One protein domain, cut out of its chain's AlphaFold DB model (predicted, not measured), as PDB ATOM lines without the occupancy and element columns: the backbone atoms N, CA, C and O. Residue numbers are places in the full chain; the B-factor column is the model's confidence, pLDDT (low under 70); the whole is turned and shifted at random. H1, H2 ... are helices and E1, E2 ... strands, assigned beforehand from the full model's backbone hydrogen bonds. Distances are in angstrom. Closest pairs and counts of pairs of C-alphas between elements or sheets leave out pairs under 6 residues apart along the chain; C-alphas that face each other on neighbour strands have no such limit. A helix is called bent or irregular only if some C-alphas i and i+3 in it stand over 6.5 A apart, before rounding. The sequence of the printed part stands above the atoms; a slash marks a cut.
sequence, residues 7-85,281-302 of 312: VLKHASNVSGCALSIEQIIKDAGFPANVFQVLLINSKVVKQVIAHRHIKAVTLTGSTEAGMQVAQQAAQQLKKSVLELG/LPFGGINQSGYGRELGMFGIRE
ATOM      1  N   VAL A   7     217.499 190.761 199.449       98.44
ATOM      2  CA  VAL A   7     217.353 189.320 199.219       98.44
ATOM      3  C   VAL A   7     217.035 189.081 197.748       98.44
ATOM      4  O   VAL A   7     216.151 189.733 197.193       98.44
ATOM      5  N   LEU A   8     217.757 188.165 197.107       98.56
ATOM      6  CA  LEU A   8     217.635 187.880 195.681       98.56
ATOM      7  C   LEU A   8     217.023 186.500 195.457       98.56
ATOM      8  O   LEU A   8     217.668 185.480 195.681       98.56
ATOM      9  N   LYS A   9     215.804 186.458 194.915       98.19
ATOM     10  CA  LYS A   9     215.290 185.274 194.219       98.19
ATOM     11  C   LYS A   9     215.598 185.446 192.735       98.19
ATOM     12  O   LYS A   9     214.993 186.294 192.084       98.19
ATOM     13  N   HIS A  10     216.504 184.638 192.189       98.06
ATOM     14  CA  HIS A  10     216.850 184.702 190.766       98.06
ATOM     15  C   HIS A  10     215.995 183.744 189.907       98.06
ATOM     16  O   HIS A  10     215.074 183.074 190.398       98.06
ATOM     17  N   ALA A  11     216.247 183.690 188.597       96.69
ATOM     18  CA  ALA A  11     215.629 182.684 187.741       96.69
ATOM     19  C   ALA A  11     216.202 181.296 188.081       96.69
ATOM     20  O   ALA A  11     217.382 181.148 188.396       96.69
ATOM     21  N   SER A  12     215.352 180.270 188.069       95.12
ATOM     22  CA  SER A  12     215.718 178.946 188.596       95.12
ATOM     23  C   SER A  12     216.813 178.243 187.787       95.12
ATOM     24  O   SER A  12     217.479 177.363 188.316       95.12
ATOM     25  N   ASN A  13     217.018 178.636 186.529       96.00
ATOM     26  CA  ASN A  13     218.040 178.093 185.634       96.00
ATOM     27  C   ASN A  13     219.421 178.765 185.771       96.00
ATOM     28  O   ASN A  13     220.342 178.367 185.070       96.00
ATOM     29  N   VAL A  14     219.579 179.768 186.645       97.31
ATOM     30  CA  VAL A  14     220.837 180.526 186.825       97.31
ATOM     31  C   VAL A  14     221.266 180.601 188.296       97.31
ATOM     32  O   VAL A  14     221.843 181.590 188.748       97.31
ATOM     33  N   SER A  15     220.993 179.548 189.072       97.31
ATOM     34  CA  SER A  15     221.359 179.470 190.497       97.31
ATOM     35  C   SER A  15     222.856 179.681 190.741       97.31
ATOM     36  O   SER A  15     223.215 180.373 191.690       97.31
ATOM     37  N   GLY A  16     223.719 179.164 189.859       98.25
ATOM     38  CA  GLY A  16     225.165 179.401 189.915       98.25
ATOM     39  C   GLY A  16     225.517 180.889 189.844       98.25
ATOM     40  O   GLY A  16     226.232 181.381 190.708       98.25
ATOM     41  N   CYS A  17     224.929 181.630 188.896       98.50
ATOM     42  CA  CYS A  17     225.124 183.082 188.792       98.50
ATOM     43  C   CYS A  17     224.632 183.812 190.047       98.50
ATOM     44  O   CYS A  17     225.306 184.712 190.537       98.50
ATOM     45  N   ALA A  18     223.478 183.408 190.591       98.44
ATOM     46  CA  ALA A  18     222.943 184.001 191.813       98.44
ATOM     47  C   ALA A  18     223.933 183.853 192.980       98.44
ATOM     48  O   ALA A  18     224.288 184.845 193.615       98.44
ATOM     49  N   LEU A  19     224.426 182.635 193.215       98.50
ATOM     50  CA  LEU A  19     225.394 182.349 194.276       98.50
ATOM     51  C   LEU A  19     226.726 183.080 194.060       98.50
ATOM     52  O   LEU A  19     227.292 183.595 195.022       98.50
ATOM     53  N   SER A  20     227.200 183.193 192.815       98.62
ATOM     54  CA  SER A  20     228.394 183.983 192.494       98.62
ATOM     55  C   SER A  20     228.223 185.464 192.837       98.62
ATOM     56  O   SER A  20     229.150 186.063 193.373       98.62
ATOM     57  N   ILE A  21     227.047 186.057 192.596       98.50
ATOM     58  CA  ILE A  21     226.762 187.446 192.996       98.50
ATOM     59  C   ILE A  21     226.848 187.595 194.519       98.50
ATOM     60  O   ILE A  21     227.495 188.519 195.006       98.50
ATOM     61  N   GLU A  22     226.236 186.685 195.282       98.38
ATOM     62  CA  GLU A  22     226.333 186.711 196.746       98.38
ATOM     63  C   GLU A  22     227.783 186.581 197.227       98.38
ATOM     64  O   GLU A  22     228.189 187.298 198.143       98.38
ATOM     65  N   GLN A  23     228.572 185.710 196.591       98.38
ATOM     66  CA  GLN A  23     229.984 185.531 196.918       98.38
ATOM     67  C   GLN A  23     230.798 186.801 196.650       98.38
ATOM     68  O   GLN A  23     231.541 187.224 197.527       98.38
ATOM     69  N   ILE A  24     230.587 187.476 195.514       98.44
ATOM     70  CA  ILE A  24     231.254 188.752 195.197       98.44
ATOM     71  C   ILE A  24     230.973 189.808 196.276       98.44
ATOM     72  O   ILE A  24     231.878 190.534 196.684       98.44
ATOM     73  N   ILE A  25     229.732 189.894 196.771       98.06
ATOM     74  CA  ILE A  25     229.381 190.834 197.847       98.06
ATOM     75  C   ILE A  25     230.103 190.479 199.155       98.06
ATOM     76  O   ILE A  25     230.566 191.378 199.858       98.06
ATOM     77  N   LYS A  26     230.236 189.188 199.481       97.25
ATOM     78  CA  LYS A  26     230.993 188.733 200.659       97.25
ATOM     79  C   LYS A  26     232.483 189.040 200.525       97.25
ATOM     80  O   LYS A  26     233.059 189.622 201.440       97.25
ATOM     81  N   ASP A  27     233.079 188.716 199.382       98.38
ATOM     82  CA  ASP A  27     234.507 188.917 199.109       98.38
ATOM     83  C   ASP A  27     234.887 190.404 199.101       98.38
ATOM     84  O   ASP A  27     235.991 190.771 199.496       98.38
ATOM     85  N   ALA A  28     233.949 191.284 198.733       98.31
ATOM     86  CA  ALA A  28     234.111 192.734 198.826       98.31
ATOM     87  C   ALA A  28     234.096 193.281 200.274       98.31
ATOM     88  O   ALA A  28     234.274 194.483 200.470       98.31
ATOM     89  N   GLY A  29     233.879 192.434 201.289       98.19
ATOM     90  CA  GLY A  29     233.954 192.805 202.706       98.19
ATOM     91  C   GLY A  29     232.670 193.401 203.292       98.19
ATOM     92  O   GLY A  29     232.715 194.030 204.351       98.19
ATOM     93  N   PHE A  30     231.517 193.230 202.635       98.19
ATOM     94  CA  PHE A  30     230.242 193.663 203.214       98.19
ATOM     95  C   PHE A  30     229.900 192.852 204.477       98.19
ATOM     96  O   PHE A  30     230.188 191.653 204.537       98.19
ATOM     97  N   PRO A  31     229.231 193.461 205.477       97.75
ATOM     98  CA  PRO A  31     228.764 192.732 206.648       97.75
ATOM     99  C   PRO A  31     227.891 191.530 206.278       97.75
ATOM    100  O   PRO A  31     227.141 191.554 205.294       97.75
ATOM    101  N   ALA A  32     227.950 190.489 207.111       95.50
ATOM    102  CA  ALA A  32     227.144 189.294 206.921       95.50
ATOM    103  C   ALA A  32     225.657 189.652 206.760       95.50
ATOM    104  O   ALA A  32     225.118 190.489 207.483       95.50
ATOM    105  N   ASN A  33     224.988 188.972 205.826       94.88
ATOM    106  CA  ASN A  33     223.548 189.079 205.578       94.88
ATOM    107  C   ASN A  33     223.053 190.431 205.019       94.88
ATOM    108  O   ASN A  33     221.842 190.636 204.937       94.88
ATOM    109  N   VAL A  34     223.940 191.336 204.580       98.00
ATOM    110  CA  VAL A  34     223.529 192.544 203.828       98.00
ATOM    111  C   VAL A  34     222.914 192.178 202.475       98.00
ATOM    112  O   VAL A  34     221.997 192.852 202.005       98.00
ATOM    113  N   PHE A  35     223.377 191.089 201.868       98.56
ATOM    114  CA  PHE A  35     222.805 190.510 200.662       98.56
ATOM    115  C   PHE A  35     222.737 188.989 200.801       98.56
ATOM    116  O   PHE A  35     223.714 188.376 201.230       98.56
ATOM    117  N   GLN A  36     221.601 188.382 200.460       98.19
ATOM    118  CA  GLN A  36     221.423 186.925 200.489       98.19
ATOM    119  C   GLN A  36     220.672 186.432 199.257       98.19
ATOM    120  O   GLN A  36     219.694 187.050 198.831       98.19
ATOM    121  N   VAL A  37     221.068 185.281 198.723       98.56
ATOM    122  CA  VAL A  37     220.314 184.597 197.671       98.56
ATOM    123  C   VAL A  37     219.313 183.628 198.284       98.56
ATOM    124  O   VAL A  37     219.623 182.835 199.169       98.56
ATOM    125  N   LEU A  38     218.091 183.661 197.763       98.19
ATOM    126  CA  LEU A  38     217.027 182.730 198.100       98.19
ATOM    127  C   LEU A  38     216.859 181.733 196.950       98.19
ATOM    128  O   LEU A  38     216.266 182.047 195.913       98.19
ATOM    129  N   LEU A  39     217.354 180.509 197.140       97.94
ATOM    130  CA  LEU A  39     217.155 179.401 196.200       97.94
ATOM    131  C   LEU A  39     215.766 178.784 196.390       97.94
ATOM    132  O   LEU A  39     215.601 177.715 196.970       97.94
ATOM    133  N   ILE A  40     214.748 179.504 195.922       97.12
ATOM    134  CA  ILE A  40     213.341 179.172 196.146       97.12
ATOM    135  C   ILE A  40     212.530 179.147 194.847       97.12
ATOM    136  O   ILE A  40     212.838 179.831 193.866       97.12
ATOM    137  N   ASN A  41     211.442 178.373 194.846       94.25
ATOM    138  CA  ASN A  41     210.480 178.353 193.745       94.25
ATOM    139  C   ASN A  41     209.642 179.649 193.722       94.25
ATOM    140  O   ASN A  41     209.319 180.208 194.768       94.25
ATOM    141  N   SER A  42     209.212 180.100 192.540       93.00
ATOM    142  CA  SER A  42     208.314 181.257 192.395       93.00
ATOM    143  C   SER A  42     207.030 181.151 193.238       93.00
ATOM    144  O   SER A  42     206.542 182.168 193.724       93.00
ATOM    145  N   LYS A  43     206.523 179.937 193.504       93.00
ATOM    146  CA  LYS A  43     205.324 179.698 194.333       93.00
ATOM    147  C   LYS A  43     205.424 180.251 195.762       93.00
ATOM    148  O   LYS A  43     204.395 180.562 196.356       93.00
ATOM    149  N   VAL A  44     206.630 180.390 196.317       95.31
ATOM    150  CA  VAL A  44     206.828 180.901 197.687       95.31
ATOM    151  C   VAL A  44     207.186 182.391 197.739       95.31
ATOM    152  O   VAL A  44     207.221 182.969 198.823       95.31
ATOM    153  N   VAL A  45     207.372 183.057 196.591       97.06
ATOM    154  CA  VAL A  45     207.714 184.494 196.529       97.06
ATOM    155  C   VAL A  45     206.660 185.359 197.229       97.06
ATOM    156  O   VAL A  45     207.021 186.304 197.925       97.06
ATOM    157  N   LYS A  46     205.377 184.978 197.163       97.50
ATOM    158  CA  LYS A  46     204.292 185.654 197.894       97.50
ATOM    159  C   LYS A  46     204.559 185.750 199.397       97.50
ATOM    160  O   LYS A  46     204.290 186.783 200.002       97.50
ATOM    161  N   GLN A  47     205.095 184.690 200.005       98.00
ATOM    162  CA  GLN A  47     205.393 184.661 201.441       98.00
ATOM    163  C   GLN A  47     206.572 185.580 201.778       98.00
ATOM    164  O   GLN A  47     206.530 186.291 202.781       98.00
ATOM    165  N   VAL A  48     207.584 185.630 200.903       98.19
ATOM    166  CA  VAL A  48     208.710 186.567 201.030       98.19
ATOM    167  C   VAL A  48     208.207 188.008 200.952       98.19
ATOM    168  O   VAL A  48     208.495 188.803 201.844       98.19
ATOM    169  N   ILE A  49     207.388 188.334 199.947       98.56
ATOM    170  CA  ILE A  49     206.797 189.670 199.798       98.56
ATOM    171  C   ILE A  49     205.924 190.020 201.003       98.56
ATOM    172  O   ILE A  49     205.961 191.165 201.435       98.56
ATOM    173  N   ALA A  50     205.186 189.079 201.595       98.38
ATOM    174  CA  ALA A  50     204.372 189.329 202.789       98.38
ATOM    175  C   ALA A  50     205.200 189.551 204.067       98.38
ATOM    176  O   ALA A  50     204.747 190.205 205.004       98.38
ATOM    177  N   HIS A  51     206.444 189.073 204.113       98.44
ATOM    178  CA  HIS A  51     207.259 189.128 205.319       98.44
ATOM    179  C   HIS A  51     207.477 190.569 205.819       98.44
ATOM    180  O   HIS A  51     207.901 191.453 205.070       98.44
ATOM    181  N   ARG A  52     207.226 190.824 207.113       97.81
ATOM    182  CA  ARG A  52     207.195 192.178 207.718       97.81
ATOM    183  C   ARG A  52     208.482 193.001 207.546       97.81
ATOM    184  O   ARG A  52     208.447 194.234 207.607       97.81
ATOM    185  N   HIS A  53     209.617 192.324 207.362       97.62
ATOM    186  CA  HIS A  53     210.927 192.957 207.190       97.62
ATOM    187  C   HIS A  53     211.234 193.344 205.736       97.62
ATOM    188  O   HIS A  53     212.056 194.227 205.522       97.62
ATOM    189  N   ILE A  54     210.536 192.776 204.749       98.50
ATOM    190  CA  ILE A  54     210.617 193.243 203.361       98.50
ATOM    191  C   ILE A  54     209.818 194.540 203.246       98.50
ATOM    192  O   ILE A  54     208.650 194.572 203.633       98.50
ATOM    193  N   LYS A  55     210.440 195.615 202.754       98.50
ATOM    194  CA  LYS A  55     209.817 196.950 202.654       98.50
ATOM    195  C   LYS A  55     209.427 197.350 201.234       98.50
ATOM    196  O   LYS A  55     208.529 198.167 201.063       98.50
ATOM    197  N   ALA A  56     210.066 196.754 200.239       98.62
ATOM    198  CA  ALA A  56     209.805 196.991 198.831       98.62
ATOM    199  C   ALA A  56     210.220 195.763 198.010       98.62
ATOM    200  O   ALA A  56     210.891 194.870 198.533       98.62
ATOM    201  N   VAL A  57     209.820 195.722 196.742       98.69
ATOM    202  CA  VAL A  57     210.193 194.664 195.796       98.69
ATOM    203  C   VAL A  57     210.554 195.273 194.444       98.69
ATOM    204  O   VAL A  57     209.909 196.211 193.996       98.69
ATOM    205  N   THR A  58     211.573 194.742 193.777       98.81
ATOM    206  CA  THR A  58     211.795 194.995 192.347       98.81
ATOM    207  C   THR A  58     211.692 193.678 191.587       98.81
ATOM    208  O   THR A  58     212.050 192.626 192.130       98.81
ATOM    209  N   LEU A  59     211.157 193.717 190.368       98.75
ATOM    210  CA  LEU A  59     211.150 192.580 189.453       98.75
ATOM    211  C   LEU A  59     211.534 193.032 188.049       98.75
ATOM    212  O   LEU A  59     210.887 193.905 187.476       98.75
ATOM    213  N   THR A  60     212.506 192.327 187.473       98.69
ATOM    214  CA  THR A  60     212.769 192.320 186.033       98.69
ATOM    215  C   THR A  60     212.331 190.978 185.451       98.69
ATOM    216  O   THR A  60     212.772 189.931 185.933       98.69
ATOM    217  N   GLY A  61     211.445 190.969 184.452       97.50
ATOM    218  CA  GLY A  61     210.900 189.716 183.916       97.50
ATOM    219  C   GLY A  61     209.707 189.882 182.976       97.50
ATOM    220  O   GLY A  61     209.523 190.925 182.365       97.50
ATOM    221  N   SER A  62     208.891 188.833 182.839       97.12
ATOM    222  CA  SER A  62     207.698 188.882 181.986       97.12
ATOM    223  C   SER A  62     206.602 189.767 182.582       97.12
ATOM    224  O   SER A  62     206.488 189.895 183.806       97.12
ATOM    225  N   THR A  63     205.741 190.316 181.721       96.88
ATOM    226  CA  THR A  63     204.591 191.127 182.146       96.88
ATOM    227  C   THR A  63     203.681 190.369 183.117       96.88
ATOM    228  O   THR A  63     203.288 190.921 184.141       96.88
ATOM    229  N   GLU A  64     203.428 189.081 182.870       96.25
ATOM    230  CA  GLU A  64     202.625 188.235 183.762       96.25
ATOM    231  C   GLU A  64     203.236 188.124 185.170       96.25
ATOM    232  O   GLU A  64     202.545 188.327 186.173       96.25
ATOM    233  N   ALA A  65     204.544 187.855 185.268       97.56
ATOM    234  CA  ALA A  65     205.230 187.767 186.554       97.56
ATOM    235  C   ALA A  65     205.218 189.118 187.288       97.56
ATOM    236  O   ALA A  65     204.990 189.164 188.501       97.56
ATOM    237  N   GLY A  66     205.404 190.217 186.549       98.19
ATOM    238  CA  GLY A  66     205.290 191.580 187.064       98.19
ATOM    239  C   GLY A  66     203.919 191.868 187.662       98.19
ATOM    240  O   GLY A  66     203.840 192.325 188.801       98.19
ATOM    241  N   MET A  67     202.840 191.531 186.951       98.00
ATOM    242  CA  MET A  67     201.468 191.704 187.441       98.00
ATOM    243  C   MET A  67     201.226 190.934 188.744       98.00
ATOM    244  O   MET A  67     200.676 191.491 189.696       98.00
ATOM    245  N   GLN A  68     201.681 189.680 188.829       97.94
ATOM    246  CA  GLN A  68     201.536 188.871 190.043       97.94
ATOM    247  C   GLN A  68     202.307 189.470 191.231       97.94
ATOM    248  O   GLN A  68     201.770 189.547 192.339       97.94
ATOM    249  N   VAL A  69     203.547 189.927 191.018       98.38
ATOM    250  CA  VAL A  69     204.352 190.576 192.068       98.38
ATOM    251  C   VAL A  69     203.743 191.908 192.495       98.38
ATOM    252  O   VAL A  69     203.660 192.170 193.694       98.38
ATOM    253  N   ALA A  70     203.258 192.718 191.553       98.50
ATOM    254  CA  ALA A  70     202.597 193.990 191.834       98.50
ATOM    255  C   ALA A  70     201.358 193.802 192.717       98.50
ATOM    256  O   ALA A  70     201.214 194.476 193.736       98.50
ATOM    257  N   GLN A  71     200.498 192.837 192.373       98.31
ATOM    258  CA  GLN A  71     199.308 192.496 193.155       98.31
ATOM    259  C   GLN A  71     199.674 192.088 194.587       98.31
ATOM    260  O   GLN A  71     199.053 192.542 195.549       98.31
ATOM    261  N   GLN A  72     200.707 191.258 194.748       98.38
ATOM    262  CA  GLN A  72     201.170 190.804 196.060       98.38
ATOM    263  C   GLN A  72     201.806 191.939 196.873       98.38
ATOM    264  O   GLN A  72     201.578 192.026 198.078       98.38
ATOM    265  N   ALA A  73     202.573 192.827 196.237       98.56
ATOM    266  CA  ALA A  73     203.164 193.991 196.891       98.56
ATOM    267  C   ALA A  73     202.089 194.987 197.349       98.56
ATOM    268  O   ALA A  73     202.132 195.458 198.486       98.56
ATOM    269  N   ALA A  74     201.086 195.242 196.503       98.50
ATOM    270  CA  ALA A  74     199.963 196.123 196.804       98.50
ATOM    271  C   ALA A  74     199.134 195.615 197.994       98.50
ATOM    272  O   ALA A  74     198.829 196.396 198.893       98.50
ATOM    273  N   GLN A  75     198.868 194.302 198.073       98.19
ATOM    274  CA  GLN A  75     198.209 193.673 199.232       98.19
ATOM    275  C   GLN A  75     198.935 193.935 200.561       98.19
ATOM    276  O   GLN A  75     198.337 193.805 201.624       98.19
ATOM    277  N   GLN A  76     200.226 194.264 200.508       98.50
ATOM    278  CA  GLN A  76     201.082 194.495 201.669       98.50
ATOM    279  C   GLN A  76     201.494 195.969 201.819       98.50
ATOM    280  O   GLN A  76     202.319 196.271 202.680       98.50
ATOM    281  N   LEU A  77     200.956 196.869 200.981       98.38
ATOM    282  CA  LEU A  77     201.326 198.289 200.901       98.38
ATOM    283  C   LEU A  77     202.837 198.516 200.702       98.38
ATOM    284  O   LEU A  77     203.436 199.405 201.307       98.38
ATOM    285  N   LYS A  78     203.474 197.693 199.860       98.62
ATOM    286  CA  LYS A  78     204.914 197.773 199.576       98.62
ATOM    287  C   LYS A  78     205.159 198.412 198.222       98.62
ATOM    288  O   LYS A  78     204.536 198.041 197.228       98.62
ATOM    289  N   LYS A  79     206.111 199.348 198.180       98.50
ATOM    290  CA  LYS A  79     206.558 199.950 196.923       98.50
ATOM    291  C   LYS A  79     207.127 198.863 196.009       98.50
ATOM    292  O   LYS A  79     207.843 197.975 196.477       98.50
ATOM    293  N   SER A  80     206.815 198.956 194.721       98.62
ATOM    294  CA  SER A  80     207.408 198.112 193.690       98.62
ATOM    295  C   SER A  80     208.024 198.938 192.565       98.62
ATOM    296  O   SER A  80     207.582 200.057 192.318       98.62
ATOM    297  N   VAL A  81     209.047 198.383 191.920       98.75
ATOM    298  CA  VAL A  81     209.585 198.826 190.623       98.75
ATOM    299  C   VAL A  81     209.535 197.614 189.702       98.75
ATOM    300  O   VAL A  81     209.888 196.514 190.133       98.75
ATOM    301  N   LEU A  82     209.029 197.785 188.485       98.81
ATOM    302  CA  LEU A  82     208.830 196.693 187.535       98.81
ATOM    303  C   LEU A  82     209.473 197.045 186.197       98.81
ATOM    304  O   LEU A  82     209.067 198.011 185.559       98.81
ATOM    305  N   GLU A  83     210.409 196.205 185.770       98.62
ATOM    306  CA  GLU A  83     211.086 196.270 184.474       98.62
ATOM    307  C   GLU A  83     210.654 195.066 183.632       98.62
ATOM    308  O   GLU A  83     211.138 193.946 183.819       98.62
ATOM    309  N   LEU A  84     209.670 195.260 182.758       98.44
ATOM    310  CA  LEU A  84     208.984 194.156 182.085       98.44
ATOM    311  C   LEU A  84     209.379 194.048 180.604       98.44
ATOM    312  O   LEU A  84     210.299 194.715 180.127       98.44
ATOM    313  N   GLY A  85     208.707 193.153 179.882       94.69
ATOM    314  CA  GLY A  85     208.933 192.928 178.455       94.69
ATOM    315  C   GLY A  85     208.657 194.160 177.588       94.69
ATOM    316  O   GLY A  85     208.048 195.149 178.014       94.69
ATOM    317  N   LEU A 281     222.306 207.191 183.074       98.06
ATOM    318  CA  LEU A 281     220.969 207.561 182.612       98.06
ATOM    319  C   LEU A 281     219.904 206.709 183.316       98.06
ATOM    320  O   LEU A 281     220.155 205.537 183.589       98.06
ATOM    321  N   PRO A 282     218.718 207.262 183.627       98.06
ATOM    322  CA  PRO A 282     217.620 206.449 184.128       98.06
ATOM    323  C   PRO A 282     217.163 205.459 183.061       98.06
ATOM    324  O   PRO A 282     217.131 205.783 181.874       98.06
ATOM    325  N   PHE A 283     216.748 204.280 183.500       98.62
ATOM    326  CA  PHE A 283     216.224 203.242 182.630       98.62
ATOM    327  C   PHE A 283     214.918 202.703 183.203       98.62
ATOM    328  O   PHE A 283     214.815 202.501 184.410       98.62
ATOM    329  N   GLY A 284     213.921 202.530 182.339       98.25
ATOM    330  CA  GLY A 284     212.680 201.851 182.685       98.25
ATOM    331  C   GLY A 284     211.516 202.184 181.775       98.25
ATOM    332  O   GLY A 284     211.527 203.220 181.112       98.25
ATOM    333  N   GLY A 285     210.514 201.307 181.737       98.19
ATOM    334  CA  GLY A 285     209.401 201.380 180.789       98.19
ATOM    335  C   GLY A 285     208.207 202.246 181.209       98.19
ATOM    336  O   GLY A 285     208.172 202.868 182.276       98.19
ATOM    337  N   ILE A 286     207.213 202.284 180.323       98.56
ATOM    338  CA  ILE A 286     205.835 202.730 180.574       98.56
ATOM    339  C   ILE A 286     204.850 201.644 180.099       98.56
ATOM    340  O   ILE A 286     205.256 200.637 179.515       98.56
ATOM    341  N   ASN A 287     203.544 201.850 180.298       97.94
ATOM    342  CA  ASN A 287     202.489 200.912 179.888       97.94
ATOM    343  C   ASN A 287     202.722 199.498 180.466       97.94
ATOM    344  O   ASN A 287     203.071 199.354 181.637       97.94
ATOM    345  N   GLN A 288     202.546 198.437 179.669       98.12
ATOM    346  CA  GLN A 288     202.788 197.061 180.122       98.12
ATOM    347  C   GLN A 288     204.275 196.697 180.261       98.12
ATOM    348  O   GLN A 288     204.586 195.606 180.742       98.12
ATOM    349  N   SER A 289     205.190 197.601 179.890       98.62
ATOM    350  CA  SER A 289     206.628 197.444 180.145       98.62
ATOM    351  C   SER A 289     207.029 197.823 181.576       98.62
ATOM    352  O   SER A 289     208.189 197.654 181.942       98.62
ATOM    353  N   GLY A 290     206.079 198.272 182.401       98.50
ATOM    354  CA  GLY A 290     206.270 198.466 183.836       98.50
ATOM    355  C   GLY A 290     206.349 199.931 184.264       98.50
ATOM    356  O   GLY A 290     205.818 200.820 183.597       98.50
ATOM    357  N   TYR A 291     206.940 200.163 185.437       98.75
ATOM    358  CA  TYR A 291     206.998 201.470 186.096       98.75
ATOM    359  C   TYR A 291     208.134 201.551 187.124       98.75
ATOM    360  O   TYR A 291     208.594 200.541 187.655       98.75
ATOM    361  N   GLY A 292     208.518 202.785 187.465       98.25
ATOM    362  CA  GLY A 292     209.736 203.086 188.226       98.25
ATOM    363  C   GLY A 292     210.934 203.282 187.295       98.25
ATOM    364  O   GLY A 292     210.818 203.083 186.084       98.25
ATOM    365  N   ARG A 293     212.059 203.762 187.826       98.44
ATOM    366  CA  ARG A 293     213.295 203.914 187.049       98.44
ATOM    367  C   ARG A 293     214.485 203.375 187.822       98.44
ATOM    368  O   ARG A 293     214.777 203.841 188.921       98.44
ATOM    369  N   GLU A 294     215.205 202.445 187.214       98.19
ATOM    370  CA  GLU A 294     216.518 202.010 187.676       98.19
ATOM    371  C   GLU A 294     217.634 202.900 187.101       98.19
ATOM    372  O   GLU A 294     217.392 203.777 186.269       98.19
ATOM    373  N   LEU A 295     218.870 202.670 187.561       98.38
ATOM    374  CA  LEU A 295     220.080 203.406 187.162       98.38
ATOM    375  C   LEU A 295     220.022 204.926 187.431       98.38
ATOM    376  O   LEU A 295     219.038 205.474 187.937       98.38
ATOM    377  N   GLY A 296     221.132 205.616 187.162       97.31
ATOM    378  CA  GLY A 296     221.259 207.058 187.347       97.31
ATOM    379  C   GLY A 296     220.835 207.552 188.736       97.31
ATOM    380  O   GLY A 296     220.909 206.855 189.751       97.31
ATOM    381  N   MET A 297     220.363 208.797 188.784       96.88
ATOM    382  CA  MET A 297     219.907 209.423 190.028       96.88
ATOM    383  C   MET A 297     218.564 208.864 190.528       96.88
ATOM    384  O   MET A 297     218.266 208.966 191.718       96.88
ATOM    385  N   PHE A 298     217.749 208.295 189.641       96.81
ATOM    386  CA  PHE A 298     216.419 207.802 189.992       96.81
ATOM    387  C   PHE A 298     216.490 206.441 190.690       96.81
ATOM    388  O   PHE A 298     215.888 206.287 191.751       96.81
ATOM    389  N   GLY A 299     217.330 205.519 190.209       97.94
ATOM    390  CA  GLY A 299     217.448 204.169 190.763       97.94
ATOM    391  C   GLY A 299     217.829 204.140 192.240       97.94
ATOM    392  O   GLY A 299     217.208 203.433 193.032       97.94
ATOM    393  N   ILE A 300     218.788 204.971 192.668       97.81
ATOM    394  CA  ILE A 300     219.172 205.036 194.090       97.81
ATOM    395  C   ILE A 300     218.064 205.626 194.986       97.81
ATOM    396  O   ILE A 300     218.070 205.405 196.196       97.81
ATOM    397  N   ARG A 301     217.106 206.362 194.405       97.88
ATOM    398  CA  ARG A 301     215.984 207.004 195.109       97.88
ATOM    399  C   ARG A 301     214.713 206.155 195.127       97.88
ATOM    400  O   ARG A 301     213.778 206.503 195.845       97.88
ATOM    401  N   GLU A 302     214.658 205.046 194.388       98.00
ATOM    402  CA  GLU A 302     213.448 204.222 194.325       98.00
ATOM    403  C   GLU A 302     213.082 203.629 195.690       98.00
ATOM    404  O   GLU A 302     211.925 203.684 196.103       98.00
TER     405      GLU A 302
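This is residues 7 to 85 and 281 to 302 of the 312 residues of the protein "Aldedh domain-containing protein" of Pedobacter sp. V48 (UniProt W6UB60). A two-stranded sheet of E2 and E3 sits in the middle, with H3 packed over one face and H2 beside H3. H1 and E1 make a separate lobe beyond the E2 edge, and H4 lies off the face away from H3, at the end of a long stretch with no named element. The printed part has 101 residues with four named helices and three named strands, in the order H1 E1 H2 E2 H3 E3 H4; the sheet, order E2 E3, is parallel, and the class is mixed, helices and strands. The whole is compact, with a radius of gyration of the C-alphas of 14.1 A and spans of 39 by 34 by 28 A.

H1, residues 12 to 27, comes closest to E1, residues 35 to 37, at the C-alphas of Glu 22 and Gln 36, 6.2 A apart. E1 pairs with no named strand, but residues 7 to 8 pair with its residues 36 to 37, parallel. H1 touches no helix. H2, residues 42 to 50, and H3, residues 63 to 74, touch, the closest C-alphas being those of Lys 46 and Gln 72, 6.3 A apart. They run the same way at a shallow tilt of 27 degrees, and H3 touches H2 with residues 69 to 73 alone. E2, residues 56 to 60, and E3, residues 79 to 83, are parallel at 8 degrees, with N 57 and O 79 at 3.0 A and N 83 and O 59 at 2.9 A, within hydrogen-bond range. E2, H3 and E3 form a strand-helix-strand unit, two parallel neighbour strands with a helix between them along the chain, with a right-handed crossover. The closest C-alphas of H3 and E3 are those of Gly 66 and Leu 82, 6.2 A apart. Residues 82 to 83 of E3 pair antiparallel with residues 290 to 291. H4, residues 296 to 302, comes closest to E3 at the C-alphas of Val 81 and Glu 302, 7.6 A apart. In H3 every O i to N i+4 pair is within hydrogen-bond range; H1 has 10 of 12, H2 3 of 5, and H4 1 of 3, with 2 of 4 O i to N i+3 pairs.

H1 begins at C-alpha 12 (215.718, 178.946, 188.596) and is 23.7 A long; it is irregular, with C-alphas 13 and 16 8.4 A apart. E1 is 7.1 A long. H2, 13.7 A, is irregular too, with C-alphas 43 and 46 7.0 A apart. E2 is 13.9 A, H3 16.2 A and E3 13.7 A long. H4, 10.9 A, ends at C-alpha 302 (213.448, 204.222, 194.325); it is neither bent nor irregular, but only just: C-alphas 297 and 300 are 6.0 A apart.

The two C-alphas farthest apart, those of Gly 29 and Asn 287, are 39.7 A apart. Residues 86 to 280 are not printed, and C-alphas 85 and 281 are 19.4 A apart across this cut, on the link from E3 to H4. Of the links that are printed whole, none is long. Residues 27 to 32, of which 27 belongs to H1, stand free. The mean pLDDT of the printed part is 97.8, and no printed residue is under 70.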